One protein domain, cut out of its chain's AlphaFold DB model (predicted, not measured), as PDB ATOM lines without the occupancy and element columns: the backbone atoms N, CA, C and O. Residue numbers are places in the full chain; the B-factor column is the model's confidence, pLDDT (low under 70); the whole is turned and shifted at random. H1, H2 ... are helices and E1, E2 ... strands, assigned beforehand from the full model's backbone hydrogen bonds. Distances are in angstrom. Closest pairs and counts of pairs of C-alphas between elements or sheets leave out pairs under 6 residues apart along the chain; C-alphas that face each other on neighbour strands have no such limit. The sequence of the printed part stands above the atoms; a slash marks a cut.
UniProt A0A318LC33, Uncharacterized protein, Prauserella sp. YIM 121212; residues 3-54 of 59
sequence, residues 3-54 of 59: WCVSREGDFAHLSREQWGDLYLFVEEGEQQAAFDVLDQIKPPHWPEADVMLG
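This is residues 3 to 54 of the 59 residues of an uncharacterized protein of Prauserella sp. YIM 121212 (UniProt A0A318LC33). A two-helix hairpin, H1 and H2 side by side and running opposite ways, makes the body of this small domain; a short third helix, H3, packs on H2, and a small loop of chain with the strand E1 lies near the end of H2. In that loop, residues 3 to 4 fold back beside residues 11 to 12 of E1 as a short antiparallel pairing. The printed part has 52 residues with one named strand and three named helices, in the order E1, H1, H2, H3, and its class is mostly helix. The whole is compact, with a radius of gyration of the C-alphas of 10.6 A, and rounded, spanning 28 by 24 by 19 A.

Find C-alpha 16 at (162.179, 107.715, 95.436); from there H1, the longest helix, covers residues 16 to 28 and runs 18.4 A to C-alpha 28 at (155.389, 120.249, 83.824). H2 takes residues 31 to 41, 15.7 A from first to last C-alpha. H3 is residues 49 to 53, 6.2 A long, and ends with C-alpha 53 at (163.289, 129.509, 96.814). Before H1, look for E1 at residues 11 to 13, 6.4 A long; it pairs with no named strand.

Start at H1 and H2, which form a helical hairpin: they touch, with the C-alphas of Leu 22 and Ala 34 the closest at 5.3 A. Their lines stand at a shallow tilt of 18 degrees, and they run opposite ways. Move on to H3, which touches H2; here the closest C-alphas are those of Phe 35 and Ala 49, 5.6 A apart. H1 and H3 are apart. Next look at Ala 12 of E1 and Ile 41 of H2, whose C-alphas are the closest of these two elements at 6.4 A. E1 is apart from both H1 and H3. In H1, H2 and H3, every O i to N i+4 pair is within hydrogen-bond range.

The two C-alphas farthest apart are those of Glu 8 and Glu 28, at 29.2 A, while those of Trp 3 and Gly 54, the first and last printed, are 15.9 A apart. The printed part runs from residue 3 to residue 54 with no cut. The links E1 to H1 and H1 to H2 are tight, with 2 residues each; the link H2 to H3, with 7 residues, is short. In the B-factor column the mean pLDDT of the printed part of this model is 82.9, and you will find values under 70 at residues 5 to 9 and at residue 54.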
ATOM      1  N   TRP A   3     167.600 116.991  99.214       72.50
ATOM      2  CA  TRP A   3     167.435 118.405  98.896       72.50
ATOM      3  C   TRP A   3     168.023 119.234 100.038       72.50
ATOM      4  O   TRP A   3     167.975 118.822 101.197       72.50
ATOM      5  N   CYS A   4     168.631 120.371  99.712       72.50
ATOM      6  CA  CYS A   4     169.219 121.288 100.683       72.50
ATOM      7  C   CYS A   4     168.789 122.720 100.384       72.50
ATOM      8  O   CYS A   4     168.620 123.095  99.222       72.50
ATOM      9  N   VAL A   5     168.654 123.516 101.445       65.94
ATOM     10  CA  VAL A   5     168.380 124.959 101.351       65.94
ATOM     11  C   VAL A   5     169.621 125.768 100.980       65.94
ATOM     12  O   VAL A   5     169.526 126.873 100.458       65.94
ATOM     13  N   SER A   6     170.810 125.230 101.251       62.78
ATOM     14  CA  SER A   6     172.079 125.871 100.931       62.78
ATOM     15  C   SER A   6     173.188 124.830 100.790       62.78
ATOM     16  O   SER A   6     173.094 123.713 101.300       62.78
ATOM     17  N   ARG A   7     174.272 125.210 100.103       58.66
ATOM     18  CA  ARG A   7     175.420 124.336  99.802       58.66
ATOM     19  C   ARG A   7     176.174 123.840 101.049       58.66
ATOM     20  O   ARG A   7     176.880 122.842 100.955       58.66
ATOM     21  N   GLU A   8     176.019 124.525 102.181       64.56
ATOM     22  CA  GLU A   8     176.609 124.179 103.486       64.56
ATOM     23  C   GLU A   8     175.543 123.804 104.538       64.56
ATOM     24  O   GLU A   8     175.858 123.673 105.717       64.56
ATOM     25  N   GLY A   9     174.277 123.685 104.131       64.06
ATOM     26  CA  GLY A   9     173.138 123.591 105.040       64.06
ATOM     27  C   GLY A   9     172.711 122.173 105.404       64.06
ATOM     28  O   GLY A   9     173.306 121.174 105.004       64.06
ATOM     29  N   ASP A  10     171.617 122.117 106.156       70.75
ATOM     30  CA  ASP A  10     170.910 120.884 106.474       70.75
ATOM     31  C   ASP A  10     170.324 120.248 105.192       70.75
ATOM     32  O   ASP A  10     169.928 120.936 104.242       70.75
ATOM     33  N   PHE A  11     170.230 118.917 105.180       77.19
ATOM     34  CA  PHE A  11     169.686 118.140 104.065       77.19
ATOM     35  C   PHE A  11     168.390 117.438 104.474       77.19
ATOM     36  O   PHE A  11     168.341 116.743 105.488       77.19
ATOM     37  N   ALA A  12     167.361 117.559 103.640       79.75
ATOM     38  CA  ALA A  12     166.152 116.752 103.706       79.75
ATOM     39  C   ALA A  12     166.342 115.479 102.872       79.75
ATOM     40  O   ALA A  12     166.752 115.545 101.707       79.75
ATOM     41  N   HIS A  13     166.051 114.313 103.447       82.25
ATOM     42  CA  HIS A  13     166.079 113.054 102.708       82.25
ATOM     43  C   HIS A  13     164.763 112.834 101.963       82.25
ATOM     44  O   HIS A  13     163.692 112.834 102.558       82.25
ATOM     45  N   LEU A  14     164.876 112.585 100.663       85.62
ATOM     46  CA  LEU A  14     163.765 112.277  99.771       85.62
ATOM     47  C   LEU A  14     163.659 110.773  99.536       85.62
ATOM     48  O   LEU A  14     164.659 110.118  99.182       85.62
ATOM     49  N   SER A  15     162.433 110.260  99.630       88.38
ATOM     50  CA  SER A  15     162.073 108.963  99.067       88.38
ATOM     51  C   SER A  15     162.159 108.998  97.533       88.38
ATOM     52  O   SER A  15     162.257 110.053  96.903       88.38
ATOM     53  N   ARG A  16     162.159 107.819  96.902       89.06
ATOM     54  CA  ARG A  16     162.179 107.715  95.436       89.06
ATOM     55  C   ARG A  16     160.915 108.299  94.797       89.06
ATOM     56  O   ARG A  16     161.014 108.874  93.722       89.06
ATOM     57  N   GLU A  17     159.774 108.117  95.448       91.19
ATOM     58  CA  GLU A  17     158.470 108.611  94.996       91.19
ATOM     59  C   GLU A  17     158.424 110.137  95.066       91.19
ATOM     60  O   GLU A  17     158.256 110.777  94.039       91.19
ATOM     61  N   GLN A  18     158.787 110.715  96.217       88.00
ATOM     62  CA  GLN A  18     158.849 112.169  96.414       88.00
ATOM     63  C   GLN A  18     159.792 112.862  95.424       88.00
ATOM     64  O   GLN A  18     159.529 113.970  94.972       88.00
ATOM     65  N   TRP A  19     160.904 112.211  95.073       88.69
ATOM     66  CA  TRP A  19     161.788 112.712  94.024       88.69
ATOM     67  C   TRP A  19     161.151 112.654  92.631       88.69
ATOM     68  O   TRP A  19     161.359 113.563  91.834       88.69
ATOM     69  N   GLY A  20     160.415 111.582  92.329       91.06
ATOM     70  CA  GLY A  20     159.702 111.433  91.062       91.06
ATOM     71  C   GLY A  20     158.624 112.496  90.891       91.06
ATOM     72  O   GLY A  20     158.583 113.135  89.846       91.06
ATOM     73  N   ASP A  21     157.835 112.729  91.938       91.44
ATOM     74  CA  ASP A  21     156.780 113.743  91.951       91.44
ATOM     75  C   ASP A  21     157.372 115.144  91.785       91.44
ATOM     76  O   ASP A  21     156.970 115.891  90.897       91.44
ATOM     77  N   LEU A  22     158.408 115.475  92.567       89.38
ATOM     78  CA  LEU A  22     159.099 116.760  92.452       89.38
ATOM     79  C   LEU A  22     159.674 116.979  91.044       89.38
ATOM     80  O   LEU A  22     159.563 118.073  90.498       89.38
ATOM     81  N   TYR A  23     160.286 115.949  90.455       89.06
ATOM     82  CA  TYR A  23     160.827 116.021  89.099       89.06
ATOM     83  C   TYR A  23     159.725 116.253  88.058       89.06
ATOM     84  O   TYR A  23     159.881 117.118  87.200       89.06
ATOM     85  N   LEU A  24     158.606 115.528  88.156       94.00
ATOM     86  CA  LEU A  24     157.464 115.678  87.256       94.00
ATOM     87  C   LEU A  24     156.883 117.097  87.328       94.00
ATOM     88  O   LEU A  24     156.766 117.756  86.300       94.00
ATOM     89  N   PHE A  25     156.595 117.594  88.534       92.19
ATOM     90  CA  PHE A  25     156.002 118.921  88.720       92.19
ATOM     91  C   PHE A  25     156.902 120.044  88.201       92.19
ATOM     92  O   PHE A  25     156.414 121.011  87.621       92.19
ATOM     93  N   VAL A  26     158.223 119.914  88.352       88.38
ATOM     94  CA  VAL A  26     159.174 120.885  87.790       88.38
ATOM     95  C   VAL A  26     159.181 120.847  86.258       88.38
ATOM     96  O   VAL A  26     159.155 121.908  85.637       88.38
ATOM     97  N   GLU A  27     159.186 119.661  85.644       92.62
ATOM     98  CA  GLU A  27     159.162 119.515  84.178       92.62
ATOM     99  C   GLU A  27     157.841 120.003  83.561       92.62
ATOM    100  O   GLU A  27     157.838 120.593  82.480       92.62
ATOM    101  N   GLU A  28     156.720 119.806  84.257       94.62
ATOM    102  CA  GLU A  28     155.389 120.249  83.824       94.62
ATOM    103  C   GLU A  28     155.122 121.738  84.117       94.62
ATOM    104  O   GLU A  28     154.126 122.299  83.659       94.62
ATOM    105  N   GLY A  29     156.030 122.412  84.833       89.62
ATOM    106  CA  GLY A  29     155.879 123.814  85.227       89.62
ATOM    107  C   GLY A  29     154.870 124.036  86.360       89.62
ATOM    108  O   GLY A  29     154.469 125.173  86.616       89.62
ATOM    109  N   GLU A  30     154.474 122.976  87.066       92.44
ATOM    110  CA  GLU A  30     153.576 123.015  88.221       92.44
ATOM    111  C   GLU A  30     154.319 123.441  89.493       92.44
ATOM    112  O   GLU A  30     154.523 122.684  90.443       92.44
ATOM    113  N   GLN A  31     154.732 124.706  89.522       87.25
ATOM    114  CA  GLN A  31     155.578 125.238  90.588       87.25
ATOM    115  C   GLN A  31     154.943 125.124  91.988       87.25
ATOM    116  O   GLN A  31     155.647 124.837  92.954       87.25
ATOM    117  N   GLN A  32     153.623 125.300  92.108       87.94
ATOM    118  CA  GLN A  32     152.931 125.175  93.394       87.94
ATOM    119  C   GLN A  32     152.936 123.732  93.913       87.94
ATOM    120  O   GLN A  32     153.250 123.508  95.076       87.94
ATOM    121  N   ALA A  33     152.661 122.754  93.045       89.56
ATOM    122  CA  ALA A  33     152.692 121.343  93.423       89.56
ATOM    123  C   ALA A  33     154.107 120.911  93.843       89.56
ATOM    124  O   ALA A  33     154.277 120.179  94.818       89.56
ATOM    125  N   ALA A  34     155.138 121.434  93.169       89.50
ATOM    126  CA  ALA A  34     156.522 121.231  93.579       89.50
ATOM    127  C   ALA A  34     156.790 121.795  94.988       89.50
ATOM    128  O   ALA A  34     157.379 121.096  95.813       89.50
ATOM    129  N   PHE A  35     156.333 123.015  95.298       89.19
ATOM    130  CA  PHE A  35     156.476 123.591  96.640       89.19
ATOM    131  C   PHE A  35     155.743 122.788  97.716       89.19
ATOM    132  O   PHE A  35     156.320 122.545  98.774       89.19
ATOM    133  N   ASP A  36     154.542 122.292  97.429       89.75
ATOM    134  CA  ASP A  36     153.776 121.481  98.377       89.75
ATOM    135  C   ASP A  36     154.513 120.173  98.731       89.75
ATOM    136  O   ASP A  36     154.494 119.729  99.882       89.75
ATOM    137  N   VAL A  37     155.199 119.550  97.763       89.00
ATOM    138  CA  VAL A  37     156.061 118.379  98.019       89.00
ATOM    139  C   VAL A  37     157.268 118.770  98.869       89.00
ATOM    140  O   VAL A  37     157.612 118.054  99.811       89.00
ATOM    141  N   LEU A  38     157.902 119.906  98.569       87.38
ATOM    142  CA  LEU A  38     159.044 120.420  99.327       87.38
ATOM    143  C   LEU A  38     158.677 120.729 100.791       87.38
ATOM    144  O   LEU A  38     159.432 120.384 101.700       87.38
ATOM    145  N   ASP A  39     157.497 121.289 101.046       87.69
ATOM    146  CA  ASP A  39     157.014 121.560 102.404       87.69
ATOM    147  C   ASP A  39     156.683 120.288 103.200       87.69
ATOM    148  O   ASP A  39     156.788 120.282 104.427       87.69
ATOM    149  N   GLN A  40     156.344 119.184 102.532       87.06
ATOM    150  CA  GLN A  40     156.130 117.893 103.199       87.06
ATOM    151  C   GLN A  40     157.435 117.212 103.620       87.06
ATOM    152  O   GLN A  40     157.454 116.453 104.590       87.06
ATOM    153  N   ILE A  41     158.519 117.441 102.877       85.94
ATOM    154  CA  ILE A  41     159.812 116.781 103.112       85.94
ATOM    155  C   ILE A  41     160.781 117.628 103.937       85.94
ATOM    156  O   ILE A  41     161.763 117.087 104.453       85.94
ATOM    157  N   LYS A  42     160.563 118.946 104.028       83.06
ATOM    158  CA  LYS A  42     161.465 119.824 104.772       83.06
ATOM    159  C   LYS A  42     161.440 119.492 106.271       83.06
ATOM    160  O   LYS A  42     160.400 119.131 106.827       83.06
ATOM    161  N   PRO A  43     162.568 119.663 106.972       83.31
ATOM    162  CA  PRO A  43     162.584 119.694 108.422       83.31
ATOM    163  C   PRO A  43     161.636 120.766 109.000       83.31
ATOM    164  O   PRO A  43     161.551 121.864 108.448       83.31
ATOM    165  N   PRO A  44     160.976 120.511 110.146       82.00
ATOM    166  CA  PRO A  44     159.980 121.430 110.710       82.00
ATOM    167  C   PRO A  44     160.512 122.816 111.087       82.00
ATOM    168  O   PRO A  44     159.740 123.764 111.190       82.00
ATOM    169  N   HIS A  45     161.817 122.940 111.345       81.81
ATOM    170  CA  HIS A  45     162.453 124.211 111.699       81.81
ATOM    171  C   HIS A  45     162.771 125.090 110.488       81.81
ATOM    172  O   HIS A  45     163.213 126.223 110.671       81.81
ATOM    173  N   TRP A  46     162.593 124.582 109.268       84.44
ATOM    174  CA  TRP A  46     162.860 125.344 108.055       84.44
ATOM    175  C   TRP A  46     161.686 126.263 107.680       84.44
ATOM    176  O   TRP A  46     160.521 125.910 107.913       84.44
ATOM    177  N   PRO A  47     161.972 127.416 107.043       83.31
ATOM    178  CA  PRO A  47     160.947 128.278 106.451       83.31
ATOM    179  C   PRO A  47     160.131 127.545 105.376       83.31
ATOM    180  O   PRO A  47     160.464 126.431 104.981       83.31
ATOM    181  N   GLU A  48     159.019 128.126 104.934       83.88
ATOM    182  CA  GLU A  48     158.215 127.606 103.812       83.88
ATOM    183  C   GLU A  48     159.039 127.540 102.516       83.88
ATOM    184  O   GLU A  48     159.976 128.322 102.312       83.88
ATOM    185  N   ALA A  49     158.748 126.543 101.679       82.00
ATOM    186  CA  ALA A  49     159.544 126.244 100.491       82.00
ATOM    187  C   ALA A  49     159.566 127.408  99.483       82.00
ATOM    188  O   ALA A  49     160.598 127.664  98.856       82.00
ATOM    189  N   ASP A  50     158.462 128.144  99.363       80.00
ATOM    190  CA  ASP A  50     158.342 129.345  98.537       80.00
ATOM    191  C   ASP A  50     159.216 130.503  99.058       80.00
ATOM    192  O   ASP A  50     159.873 131.179  98.269       80.00
ATOM    193  N   VAL A  51     159.319 130.680 100.380       80.06
ATOM    194  CA  VAL A  51     160.200 131.665 101.033       80.06
ATOM    195  C   VAL A  51     161.675 131.310 100.830       80.06
ATOM    196  O   VAL A  51     162.512 132.192 100.644       80.06
ATOM    197  N   MET A  52     162.011 130.019 100.857       74.56
ATOM    198  CA  MET A  52     163.382 129.536 100.666       74.56
ATOM    199  C   MET A  52     163.880 129.671  99.221       74.56
ATOM    200  O   MET A  52     165.083 129.805  99.001       74.56
ATOM    201  N   LEU A  53     162.973 129.579  98.246       72.94
ATOM    202  CA  LEU A  53     163.289 129.509  96.814       72.94
ATOM    203  C   LEU A  53     162.869 130.764  96.033       72.94
ATOM    204  O   LEU A  53     163.222 130.904  94.861       72.94
ATOM    205  N   GLY A  54     162.132 131.678  96.667       64.31
ATOM    206  CA  GLY A  54     161.794 132.985  96.122       64.31
ATOM    207  C   GLY A  54     163.027 133.875  95.918       64.31
ATOM    208  O   GLY A  54     164.088 133.636  96.505       64.31
TER     209      GLY A  54